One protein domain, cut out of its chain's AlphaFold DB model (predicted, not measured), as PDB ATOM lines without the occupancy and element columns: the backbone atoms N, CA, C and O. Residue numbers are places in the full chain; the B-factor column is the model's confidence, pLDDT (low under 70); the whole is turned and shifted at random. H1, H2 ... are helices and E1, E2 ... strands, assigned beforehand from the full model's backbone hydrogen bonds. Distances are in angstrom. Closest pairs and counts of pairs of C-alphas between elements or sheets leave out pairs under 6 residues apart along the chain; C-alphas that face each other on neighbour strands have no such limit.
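AT A GLANCE: This is residues 2 to 77 of the 135 residues of an uncharacterized protein of Izhakiella australiensis (UniProt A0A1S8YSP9). With little regular structure, this is mostly loops and a two-stranded ribbon, E1 and E2, with short helix H1 at one end, the small hairpin E3 and E4 toward the other, and residues 54 to 77 a long stretch with no named element. The 76 printed residues, 24 in named elements, are mixed, in the order E1, H1, E2, E3, E4, with two antiparallel sheets. The whole is only just compact, close to loose: radius of gyration of the C-alphas 13.6 A, spans 37 by 29 by 22 A.

IN THESE COORDINATES: E1, residues 10 to 15, spans 13.9 A from C-alpha 10 at (-15.932, -3.785, -1.651). H1 is residues 16 to 22, 10.4 A; E2, 32 to 36, 13.0 A; E3, 40 to 42, 7.2 A. E4, 51 to 53, 7.2 A, ends at (-19.573, 5.466, 3.757).

HOW THE PARTS SIT: E1 and E2 are antiparallel at 168 degrees, with N 11 and O 35 within hydrogen-bond range, 2.8 A. The closest C-alphas of H1 and E2, Arg 16 and Val 32, are 5.5 A apart. H1 has 0 of 3 O i to N i+4 pairs within range, and 3 of 4 O i to N i+3. E2 and E3 meet only through their link. Hairpin E3 and E4, at 145 degrees, has N 41 and O 52 3.2 A apart.

THE WHOLE: The farthest C-alphas, Gly 3 and Asp 27, are 41.6 A apart. The printed part has no cut and no long link. pLDDT is under 70 in residues 2 to 5, 43 to 46 and 55 to 58.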
ATOM      1  N   GLU A   2     -15.533   4.340  12.887       45.69
ATOM      2  CA  GLU A   2     -14.738   3.334  13.592       45.69
ATOM      3  C   GLU A   2     -13.278   3.550  13.199       45.69
ATOM      4  O   GLU A   2     -12.819   2.982  12.215       45.69
ATOM      5  N   GLY A   3     -12.603   4.435  13.941       52.97
ATOM      6  CA  GLY A   3     -11.159   4.677  13.870       52.97
ATOM      7  C   GLY A   3     -10.622   5.212  12.537       52.97
ATOM      8  O   GLY A   3     -11.255   5.139  11.492       52.97
ATOM      9  N   ASP A   4      -9.403   5.731  12.583       56.59
ATOM     10  CA  ASP A   4      -8.633   6.282  11.457       56.59
ATOM     11  C   ASP A   4      -8.109   5.184  10.499       56.59
ATOM     12  O   ASP A   4      -6.979   5.205  10.015       56.59
ATOM     13  N   ARG A   5      -8.903   4.125  10.291       66.69
ATOM     14  CA  ARG A   5      -8.513   2.928   9.544       66.69
ATOM     15  C   ARG A   5      -9.199   2.919   8.185       66.69
ATOM     16  O   ARG A   5     -10.424   2.907   8.102       66.69
ATOM     17  N   LEU A   6      -8.401   2.830   7.123       79.12
ATOM     18  CA  LEU A   6      -8.887   2.583   5.765       79.12
ATOM     19  C   LEU A   6      -9.777   1.327   5.743       79.12
ATOM     20  O   LEU A   6      -9.362   0.245   6.171       79.12
ATOM     21  N   ARG A   7     -11.016   1.476   5.259       85.81
ATOM     22  CA  ARG A   7     -11.997   0.390   5.113       85.81
ATOM     23  C   ARG A   7     -12.211   0.090   3.635       85.81
ATOM     24  O   ARG A   7     -12.453   0.999   2.850       85.81
ATOM     25  N   ASN A   8     -12.200  -1.192   3.276       89.44
ATOM     26  CA  ASN A   8     -12.528  -1.617   1.917       89.44
ATOM     27  C   ASN A   8     -14.017  -1.386   1.641       89.44
ATOM     28  O   ASN A   8     -14.864  -1.929   2.361       89.44
ATOM     29  N   ALA A   9     -14.313  -0.616   0.591       88.88
ATOM     30  CA  ALA A   9     -15.674  -0.369   0.118       88.88
ATOM     31  C   ALA A   9     -16.316  -1.624  -0.492       88.88
ATOM     32  O   ALA A   9     -17.524  -1.814  -0.393       88.88
ATOM     33  N   VAL A  10     -15.503  -2.510  -1.070       92.56
ATOM     34  CA  VAL A  10     -15.932  -3.785  -1.651       92.56
ATOM     35  C   VAL A  10     -15.688  -4.909  -0.645       92.56
ATOM     36  O   VAL A  10     -14.612  -5.004  -0.058       92.56
ATOM     37  N   SER A  11     -16.700  -5.749  -0.418       92.50
ATOM     38  CA  SER A  11     -16.587  -6.916   0.469       92.50
ATOM     39  C   SER A  11     -16.219  -8.194  -0.267       92.50
ATOM     40  O   SER A  11     -15.507  -9.028   0.282       92.50
ATOM     41  N   ILE A  12     -16.710  -8.335  -1.493       93.19
ATOM     42  CA  ILE A  12     -16.440  -9.448  -2.389       93.19
ATOM     43  C   ILE A  12     -16.553  -8.930  -3.820       93.19
ATOM     44  O   ILE A  12     -17.423  -8.103  -4.094       93.19
ATOM     45  N   ALA A  13     -15.677  -9.405  -4.698       95.00
ATOM     46  CA  ALA A  13     -15.754  -9.230  -6.140       95.00
ATOM     47  C   ALA A  13     -15.380 -10.565  -6.784       95.00
ATOM     48  O   ALA A  13     -14.344 -11.136  -6.445       95.00
ATOM     49  N   LEU A  14     -16.247 -11.067  -7.654       95.94
ATOM     50  CA  LEU A  14     -16.101 -12.332  -8.361       95.94
ATOM     51  C   LEU A  14     -16.272 -12.081  -9.856       95.94
ATOM     52  O   LEU A  14     -17.019 -11.184 -10.257       95.94
ATOM     53  N   THR A  15     -15.604 -12.890 -10.669       96.38
ATOM     54  CA  THR A  15     -15.946 -13.024 -12.088       96.38
ATOM     55  C   THR A  15     -17.357 -13.598 -12.219       96.38
ATOM     56  O   THR A  15     -17.888 -14.194 -11.274       96.38
ATOM     57  N   ARG A  16     -17.981 -13.438 -13.387       94.44
ATOM     58  CA  ARG A  16     -19.280 -14.053 -13.688       94.44
ATOM     59  C   ARG A  16     -19.271 -15.560 -13.438       94.44
ATOM     60  O   ARG A  16     -20.231 -16.098 -12.893       94.44
ATOM     61  N   GLU A  17     -18.184 -16.221 -13.823       93.31
ATOM     62  CA  GLU A  17     -18.008 -17.667 -13.717       93.31
ATOM     63  C   GLU A  17     -17.972 -18.122 -12.252       93.31
ATOM     64  O   GLU A  17     -18.579 -19.135 -11.902       93.31
ATOM     65  N   ASP A  18     -17.335 -17.339 -11.379       95.94
ATOM     66  CA  ASP A  18     -17.217 -17.653  -9.951       95.94
ATOM     67  C   ASP A  18     -18.437 -17.187  -9.133       95.94
ATOM     68  O   ASP A  18     -18.712 -17.704  -8.045       95.94
ATOM     69  N   ALA A  19     -19.215 -16.229  -9.650       94.75
ATOM     70  CA  ALA A  19     -20.382 -15.662  -8.972       94.75
ATOM     71  C   ALA A  19     -21.559 -16.646  -8.829       94.75
ATOM     72  O   ALA A  19     -22.433 -16.444  -7.974       94.75
ATOM     73  N   ALA A  20     -21.556 -17.752  -9.580       90.94
ATOM     74  CA  ALA A  20     -22.588 -18.783  -9.485       90.94
ATOM     75  C   ALA A  20     -22.734 -19.324  -8.049       90.94
ATOM     76  O   ALA A  20     -23.848 -19.561  -7.574       90.94
ATOM     77  N   GLY A  21     -21.622 -19.426  -7.309       86.69
ATOM     78  CA  GLY A  21     -21.606 -19.886  -5.918       86.69
ATOM     79  C   GLY A  21     -22.371 -18.989  -4.936       86.69
ATOM     80  O   GLY A  21     -22.734 -19.447  -3.851       86.69
ATOM     81  N   ILE A  22     -22.653 -17.734  -5.305       87.00
ATOM     82  CA  ILE A  22     -23.337 -16.749  -4.453       87.00
ATOM     83  C   ILE A  22     -24.721 -16.337  -4.967       87.00
ATOM     84  O   ILE A  22     -25.288 -15.379  -4.444       87.00
ATOM     85  N   GLY A  23     -25.296 -17.051  -5.939       86.94
ATOM     86  CA  GLY A  23     -26.658 -16.756  -6.402       86.94
ATOM     87  C   GLY A  23     -26.760 -15.975  -7.713       86.94
ATOM     88  O   GLY A  23     -27.871 -15.608  -8.080       86.94
ATOM     89  N   PHE A  24     -25.645 -15.684  -8.391       90.00
ATOM     90  CA  PHE A  24     -25.635 -14.844  -9.592       90.00
ATOM     91  C   PHE A  24     -25.045 -15.594 -10.786       90.00
ATOM     92  O   PHE A  24     -23.884 -15.988 -10.762       90.00
ATOM     93  N   TRP A  25     -25.846 -15.787 -11.832       93.00
ATOM     94  CA  TRP A  25     -25.460 -16.443 -13.083       93.00
ATOM     95  C   TRP A  25     -26.460 -16.095 -14.198       93.00
ATOM     96  O   TRP A  25     -27.449 -15.396 -13.966       93.00
ATOM     97  N   GLY A  26     -26.223 -16.626 -15.398       93.00
ATOM     98  CA  GLY A  26     -27.108 -16.484 -16.555       93.00
ATOM     99  C   GLY A  26     -26.804 -15.255 -17.407       93.00
ATOM    100  O   GLY A  26     -25.887 -14.485 -17.123       93.00
ATOM    101  N   ASP A  27     -27.589 -15.078 -18.467       93.31
ATOM    102  CA  ASP A  27     -27.304 -14.099 -19.527       93.31
ATOM    103  C   ASP A  27     -27.352 -12.642 -19.047       93.31
ATOM    104  O   ASP A  27     -26.721 -11.767 -19.635       93.31
ATOM    105  N   CYS A  28     -28.068 -12.385 -17.949       92.88
ATOM    106  CA  CYS A  28     -28.181 -11.063 -17.336       92.88
ATOM    107  C   CYS A  28     -27.100 -10.781 -16.277       92.88
ATOM    108  O   CYS A  28     -27.093  -9.692 -15.701       92.88
ATOM    109  N   ALA A  29     -26.221 -11.739 -15.966       92.25
ATOM    110  CA  ALA A  29     -25.134 -11.511 -15.020       92.25
ATOM    111  C   ALA A  29     -24.043 -10.641 -15.663       92.25
ATOM    112  O   ALA A  29     -23.635 -10.882 -16.797       92.25
ATOM    113  N   GLY A  30     -23.552  -9.638 -14.931       92.88
ATOM    114  CA  GLY A  30     -22.403  -8.842 -15.367       92.88
ATOM    115  C   GLY A  30     -21.112  -9.668 -15.419       92.88
ATOM    116  O   GLY A  30     -21.036 -10.749 -14.837       92.88
ATOM    117  N   ASP A  31     -20.077  -9.158 -16.090       95.50
ATOM    118  CA  ASP A  31     -18.745  -9.796 -16.133       95.50
ATOM    119  C   ASP A  31     -18.082  -9.874 -14.751       95.50
ATOM    120  O   ASP A  31     -17.305 -10.784 -14.466       95.50
ATOM    121  N   VAL A  32     -18.416  -8.915 -13.885       95.19
ATOM    122  CA  VAL A  32     -17.967  -8.844 -12.498       95.19
ATOM    123  C   VAL A  32     -19.179  -8.633 -11.602       95.19
ATOM    124  O   VAL A  32     -19.932  -7.672 -11.771       95.19
ATOM    125  N   VAL A  33     -19.337  -9.509 -10.615       93.94
ATOM    126  CA  VAL A  33     -20.344  -9.385  -9.561       93.94
ATOM    127  C   VAL A  33     -19.629  -9.009  -8.275       93.94
ATOM    128  O   VAL A  33     -18.737  -9.718  -7.812       93.94
ATOM    129  N   PHE A  34     -20.017  -7.891  -7.674       93.06
ATOM    130  CA  PHE A  34     -19.428  -7.439  -6.422       93.06
ATOM    131  C   PHE A  34     -20.501  -6.923  -5.470       93.06
ATOM    132  O   PHE A  34     -21.568  -6.483  -5.889       93.06
ATOM    133  N   ALA A  35     -20.204  -6.977  -4.172       91.81
ATOM    134  CA  ALA A  35     -21.078  -6.440  -3.138       91.81
ATOM    135  C   ALA A  35     -20.315  -5.465  -2.239       91.81
ATOM    136  O   ALA A  35     -19.198  -5.754  -1.783       91.81
ATOM    137  N   TYR A  36     -20.937  -4.332  -1.924       91.00
ATOM    138  CA  TYR A  36     -20.391  -3.360  -0.990       91.00
ATOM    139  C   TYR A  36     -20.234  -3.951   0.408       91.00
ATOM    140  O   TYR A  36     -21.003  -4.806   0.867       91.00
ATOM    141  N   ASN A  37     -19.220  -3.463   1.108       90.50
ATOM    142  CA  ASN A  37     -19.016  -3.774   2.504       90.50
ATOM    143  C   ASN A  37     -20.042  -3.055   3.383       90.50
ATOM    144  O   ASN A  37     -20.581  -2.011   3.021       90.50
ATOM    145  N   THR A  38     -20.318  -3.621   4.556       88.88
ATOM    146  CA  THR A  38     -21.343  -3.101   5.464       88.88
ATOM    147  C   THR A  38     -21.059  -1.637   5.804       88.88
ATOM    148  O   THR A  38     -19.996  -1.306   6.339       88.88
ATOM    149  N   GLY A  39     -22.027  -0.766   5.517       84.88
ATOM    150  CA  GLY A  39     -21.921   0.674   5.754       84.88
ATOM    151  C   GLY A  39     -21.348   1.480   4.584       84.88
ATOM    152  O   GLY A  39     -21.106   2.667   4.763       84.88
ATOM    153  N   PHE A  40     -21.145   0.860   3.421       86.62
ATOM    154  CA  PHE A  40     -20.973   1.552   2.143       86.62
ATOM    155  C   PHE A  40     -22.252   1.438   1.312       86.62
ATOM    156  O   PHE A  40     -22.977   0.441   1.416       86.62
ATOM    157  N   VAL A  41     -22.527   2.462   0.511       79.62
ATOM    158  CA  VAL A  41     -23.721   2.577  -0.337       79.62
ATOM    159  C   VAL A  41     -23.336   3.095  -1.718       79.62
ATOM    160  O   VAL A  41     -22.321   3.780  -1.839       79.62
ATOM    161  N   TRP A  42     -24.144   2.785  -2.739       76.06
ATOM    162  CA  TRP A  42     -24.146   3.603  -3.953       76.06
ATOM    163  C   TRP A  42     -24.998   4.840  -3.693       76.06
ATOM    164  O   TRP A  42     -25.998   4.768  -2.970       76.06
ATOM    165  N   GLY A  43     -24.668   5.953  -4.330       68.94
ATOM    166  CA  GLY A  43     -25.482   7.163  -4.303       68.94
ATOM    167  C   GLY A  43     -24.618   8.403  -4.412       68.94
ATOM    168  O   GLY A  43     -23.402   8.307  -4.465       68.94
ATOM    169  N   VAL A  44     -25.253   9.571  -4.433       61.28
ATOM    170  CA  VAL A  44     -24.531  10.843  -4.430       61.28
ATOM    171  C   VAL A  44     -24.286  11.234  -2.977       61.28
ATOM    172  O   VAL A  44     -25.223  11.581  -2.254       61.28
ATOM    173  N   SER A  45     -23.038  11.140  -2.531       67.38
ATOM    174  CA  SER A  45     -22.617  11.736  -1.262       67.38
ATOM    175  C   SER A  45     -22.673  13.271  -1.340       67.38
ATOM    176  O   SER A  45     -22.781  13.858  -2.420       67.38
ATOM    177  N   ARG A  46     -22.498  13.967  -0.210       65.75
ATOM    178  CA  ARG A  46     -22.316  15.432  -0.236       65.75
ATOM    179  C   ARG A  46     -21.047  15.865  -0.981       65.75
ATOM    180  O   ARG A  46     -21.005  16.988  -1.476       65.75
ATOM    181  N   GLY A  47     -20.038  14.992  -1.048       71.69
ATOM    182  CA  GLY A  47     -18.780  15.202  -1.769       71.69
ATOM    183  C   GLY A  47     -18.833  14.838  -3.256       71.69
ATOM    184  O   GLY A  47     -17.902  15.164  -3.986       71.69
ATOM    185  N   GLY A  48     -19.919  14.206  -3.722       72.75
ATOM    186  CA  GLY A  48     -20.067  13.745  -5.103       72.75
ATOM    187  C   GLY A  48     -19.377  12.410  -5.408       72.75
ATOM    188  O   GLY A  48     -19.192  12.090  -6.577       72.75
ATOM    189  N   GLU A  49     -18.985  11.634  -4.396       77.38
ATOM    190  CA  GLU A  49     -18.451  10.285  -4.594       77.38
ATOM    191  C   GLU A  49     -19.568   9.289  -4.945       77.38
ATOM    192  O   GLU A  49     -20.611   9.279  -4.293       77.38
ATOM    193  N   ASP A  50     -19.313   8.402  -5.913       73.12
ATOM    194  CA  ASP A  50     -20.270   7.372  -6.357       73.12
ATOM    195  C   ASP A  50     -20.474   6.244  -5.327       73.12
ATOM    196  O   ASP A  50     -21.524   5.593  -5.277       73.12
ATOM    197  N   ILE A  51     -19.439   5.984  -4.518       77.56
ATOM    198  CA  ILE A  51     -19.435   4.997  -3.434       77.56
ATOM    199  C   ILE A  51     -18.831   5.656  -2.203       77.56
ATOM    200  O   ILE A  51     -17.642   5.977  -2.176       77.56
ATOM    201  N   CYS A  52     -19.626   5.791  -1.148       74.62
ATOM    202  CA  CYS A  52     -19.189   6.430   0.085       74.62
ATOM    203  C   CYS A  52     -19.656   5.651   1.322       74.62
ATOM    204  O   CYS A  52     -20.612   4.863   1.261       74.62
ATOM    205  N   PRO A  53     -19.000   5.847   2.477       76.25
ATOM    206  CA  PRO A  53     -19.573   5.466   3.757       76.25
ATOM    207  C   PRO A  53     -20.913   6.180   3.984       76.25
ATOM    208  O   PRO A  53     -21.090   7.321   3.560       76.25
ATOM    209  N   VAL A  54     -21.847   5.543   4.691       73.75
ATOM    210  CA  VAL A  54     -23.103   6.216   5.063       73.75
ATOM    211  C   VAL A  54     -22.820   7.307   6.099       73.75
ATOM    212  O   VAL A  54     -22.250   7.026   7.155       73.75
ATOM    213  N   GLU A  55     -23.243   8.542   5.820       69.50
ATOM    214  CA  GLU A  55     -23.113   9.669   6.759       69.50
ATOM    215  C   GLU A  55     -24.137   9.595   7.902       69.50
ATOM    216  O   GLU A  55     -23.859  10.010   9.027       69.50
ATOM    217  N   VAL A  56     -25.316   9.028   7.627       69.69
ATOM    218  CA  VAL A  56     -26.413   8.864   8.590       69.69
ATOM    219  C   VAL A  56     -26.738   7.376   8.728       69.69
ATOM    220  O   VAL A  56     -26.852   6.692   7.711       69.69
ATOM    221  N   PRO A  57     -26.905   6.838   9.952       66.88
ATOM    222  CA  PRO A  57     -27.366   5.466  10.134       66.88
ATOM    223  C   PRO A  57     -28.681   5.229   9.383       66.88
ATOM    224  O   PRO A  57     -29.669   5.920   9.622       66.88
ATOM    225  N   GLY A  58     -28.690   4.258   8.474       68.81
ATOM    226  CA  GLY A  58     -29.849   3.945   7.646       68.81
ATOM    227  C   GLY A  58     -29.806   2.512   7.134       68.81
ATOM    228  O   GLY A  58     -28.743   1.882   7.078       68.81
ATOM    229  N   ALA A  59     -30.977   1.988   6.776       72.12
ATOM    230  CA  ALA A  59     -31.096   0.689   6.131       72.12
ATOM    231  C   ALA A  59     -30.753   0.826   4.645       72.12
ATOM    232  O   ALA A  59     -31.313   1.670   3.953       72.12
ATOM    233  N   ASN A  60     -29.833  -0.007   4.164       77.69
ATOM    234  CA  ASN A  60     -29.485  -0.092   2.752       77.69
ATOM    235  C   ASN A  60     -29.513  -1.560   2.345       77.69
ATOM    236  O   ASN A  60     -28.899  -2.401   2.999       77.69
ATOM    237  N   HIS A  61     -30.221  -1.866   1.268       75.94
ATOM    238  CA  HIS A  61     -30.375  -3.216   0.741       75.94
ATOM    239  C   HIS A  61     -30.109  -3.213  -0.761       75.94
ATOM    240  O   HIS A  61     -30.179  -2.168  -1.402       75.94
ATOM    241  N   GLY A  62     -29.840  -4.383  -1.337       81.94
ATOM    242  CA  GLY A  62     -29.552  -4.540  -2.765       81.94
ATOM    243  C   GLY A  62     -28.061  -4.736  -3.023       81.94
ATOM    244  O   GLY A  62     -27.659  -5.867  -3.277       81.94
ATOM    245  N   PRO A  63     -27.217  -3.693  -2.916       84.19
ATOM    246  CA  PRO A  63     -25.830  -3.800  -3.344       84.19
ATOM    247  C   PRO A  63     -24.875  -4.235  -2.220       84.19
ATOM    248  O   PRO A  63     -23.680  -4.401  -2.446       84.19
ATOM    249  N   GLN A  64     -25.371  -4.414  -0.992       88.00
ATOM    250  CA  GLN A  64     -24.593  -4.941   0.131       88.00
ATOM    251  C   GLN A  64     -24.693  -6.465   0.208       88.00
ATOM    252  O   GLN A  64     -25.708  -7.054  -0.163       88.00
ATOM    253  N   LYS A  65     -23.665  -7.108   0.774       88.44
ATOM    254  CA  LYS A  65     -23.692  -8.555   1.033       88.44
ATOM    255  C   LYS A  65     -24.928  -8.956   1.869       88.44
ATOM    256  O   LYS A  65     -25.287  -8.220   2.795       88.44
ATOM    257  N   PRO A  66     -25.535 -10.138   1.641       87.38
ATOM    258  CA  PRO A  66     -26.711 -10.595   2.397       87.38
ATOM    259  C   PRO A  66     -26.500 -10.675   3.916       87.38
ATOM    260  O   PRO A  66     -27.445 -10.599   4.690       87.38
ATOM    261  N   THR A  67     -25.245 -10.802   4.355       90.00
ATOM    262  CA  THR A  67     -24.860 -10.865   5.771       90.00
ATOM    263  C   THR A  67     -24.620  -9.493   6.409       90.00
ATOM    264  O   THR A  67     -24.201  -9.424   7.565       90.00
ATOM    265  N   ALA A  68     -24.842  -8.393   5.679       90.75
ATOM    266  CA  ALA A  68     -24.682  -7.049   6.213       90.75
ATOM    267  C   ALA A  68     -25.681  -6.798   7.353       90.75
ATOM    268  O   ALA A  68     -26.887  -6.999   7.220       90.75
ATOM    269  N   GLN A  69     -25.148  -6.361   8.491       90.06
ATOM    270  CA  GLN A  69     -25.910  -6.058   9.692       90.06
ATOM    271  C   GLN A  69     -25.242  -4.898  10.432       90.06
ATOM    272  O   GLN A  69     -24.016  -4.830  10.523       90.06
ATOM    273  N   THR A  70     -26.057  -3.995  10.961       86.31
ATOM    274  CA  THR A  70     -25.664  -2.895  11.844       86.31
ATOM    275  C   THR A  70     -26.369  -3.048  13.195       86.31
ATOM    276  O   THR A  70     -27.125  -3.996  13.407       86.31
ATOM    277  N   ALA A  71     -26.150  -2.109  14.118       84.88
ATOM    278  CA  ALA A  71     -26.919  -2.050  15.361       84.88
ATOM    279  C   ALA A  71     -28.417  -1.744  15.136       84.88
ATOM    280  O   ALA A  71     -29.227  -2.017  16.013       84.88
ATOM    281  N   MET A  72     -28.782  -1.178  13.978       85.00
ATOM    282  CA  MET A  72     -30.147  -0.730  13.673       85.00
ATOM    283  C   MET A  72     -30.907  -1.698  12.759       85.00
ATOM    284  O   MET A  72     -32.111  -1.860  12.913       85.00
ATOM    285  N   ALA A  73     -30.229  -2.319  11.790       86.25
ATOM    286  CA  ALA A  73     -30.876  -3.100  10.737       86.25
ATOM    287  C   ALA A  73     -30.026  -4.294  10.290       86.25
ATOM    288  O   ALA A  73     -28.808  -4.319  10.478       86.25
ATOM    289  N   SER A  74     -30.671  -5.277   9.664       90.44
ATOM    290  CA  SER A  74     -30.040  -6.480   9.123       90.44
ATOM    291  C   SER A  74     -30.623  -6.807   7.755       90.44
ATOM    292  O   SER A  74     -31.830  -6.687   7.568       90.44
ATOM    293  N   ASN A  75     -29.778  -7.259   6.825       91.06
ATOM    294  CA  ASN A  75     -30.225  -7.756   5.522       91.06
ATOM    295  C   ASN A  75     -30.745  -9.199   5.581       91.06
ATOM    296  O   ASN A  75     -31.285  -9.698   4.596       91.06
ATOM    297  N   TYR A  76     -30.617  -9.879   6.726       92.06
ATOM    298  CA  TYR A  76     -31.272 -11.166   6.920       92.06
ATOM    299  C   TYR A  76     -32.793 -10.999   6.918       92.06
ATOM    300  O   TYR A  76     -33.342 -10.246   7.722       92.06
ATOM    301  N   GLY A  77     -33.466 -11.763   6.059       90.06
ATOM    302  CA  GLY A  77     -34.914 -11.925   6.119       90.06
ATOM    303  C   GLY A  77     -35.355 -12.665   7.385       90.06
ATOM    304  O   GLY A  77     -34.583 -13.407   7.999       90.06
TER     305      GLY A  77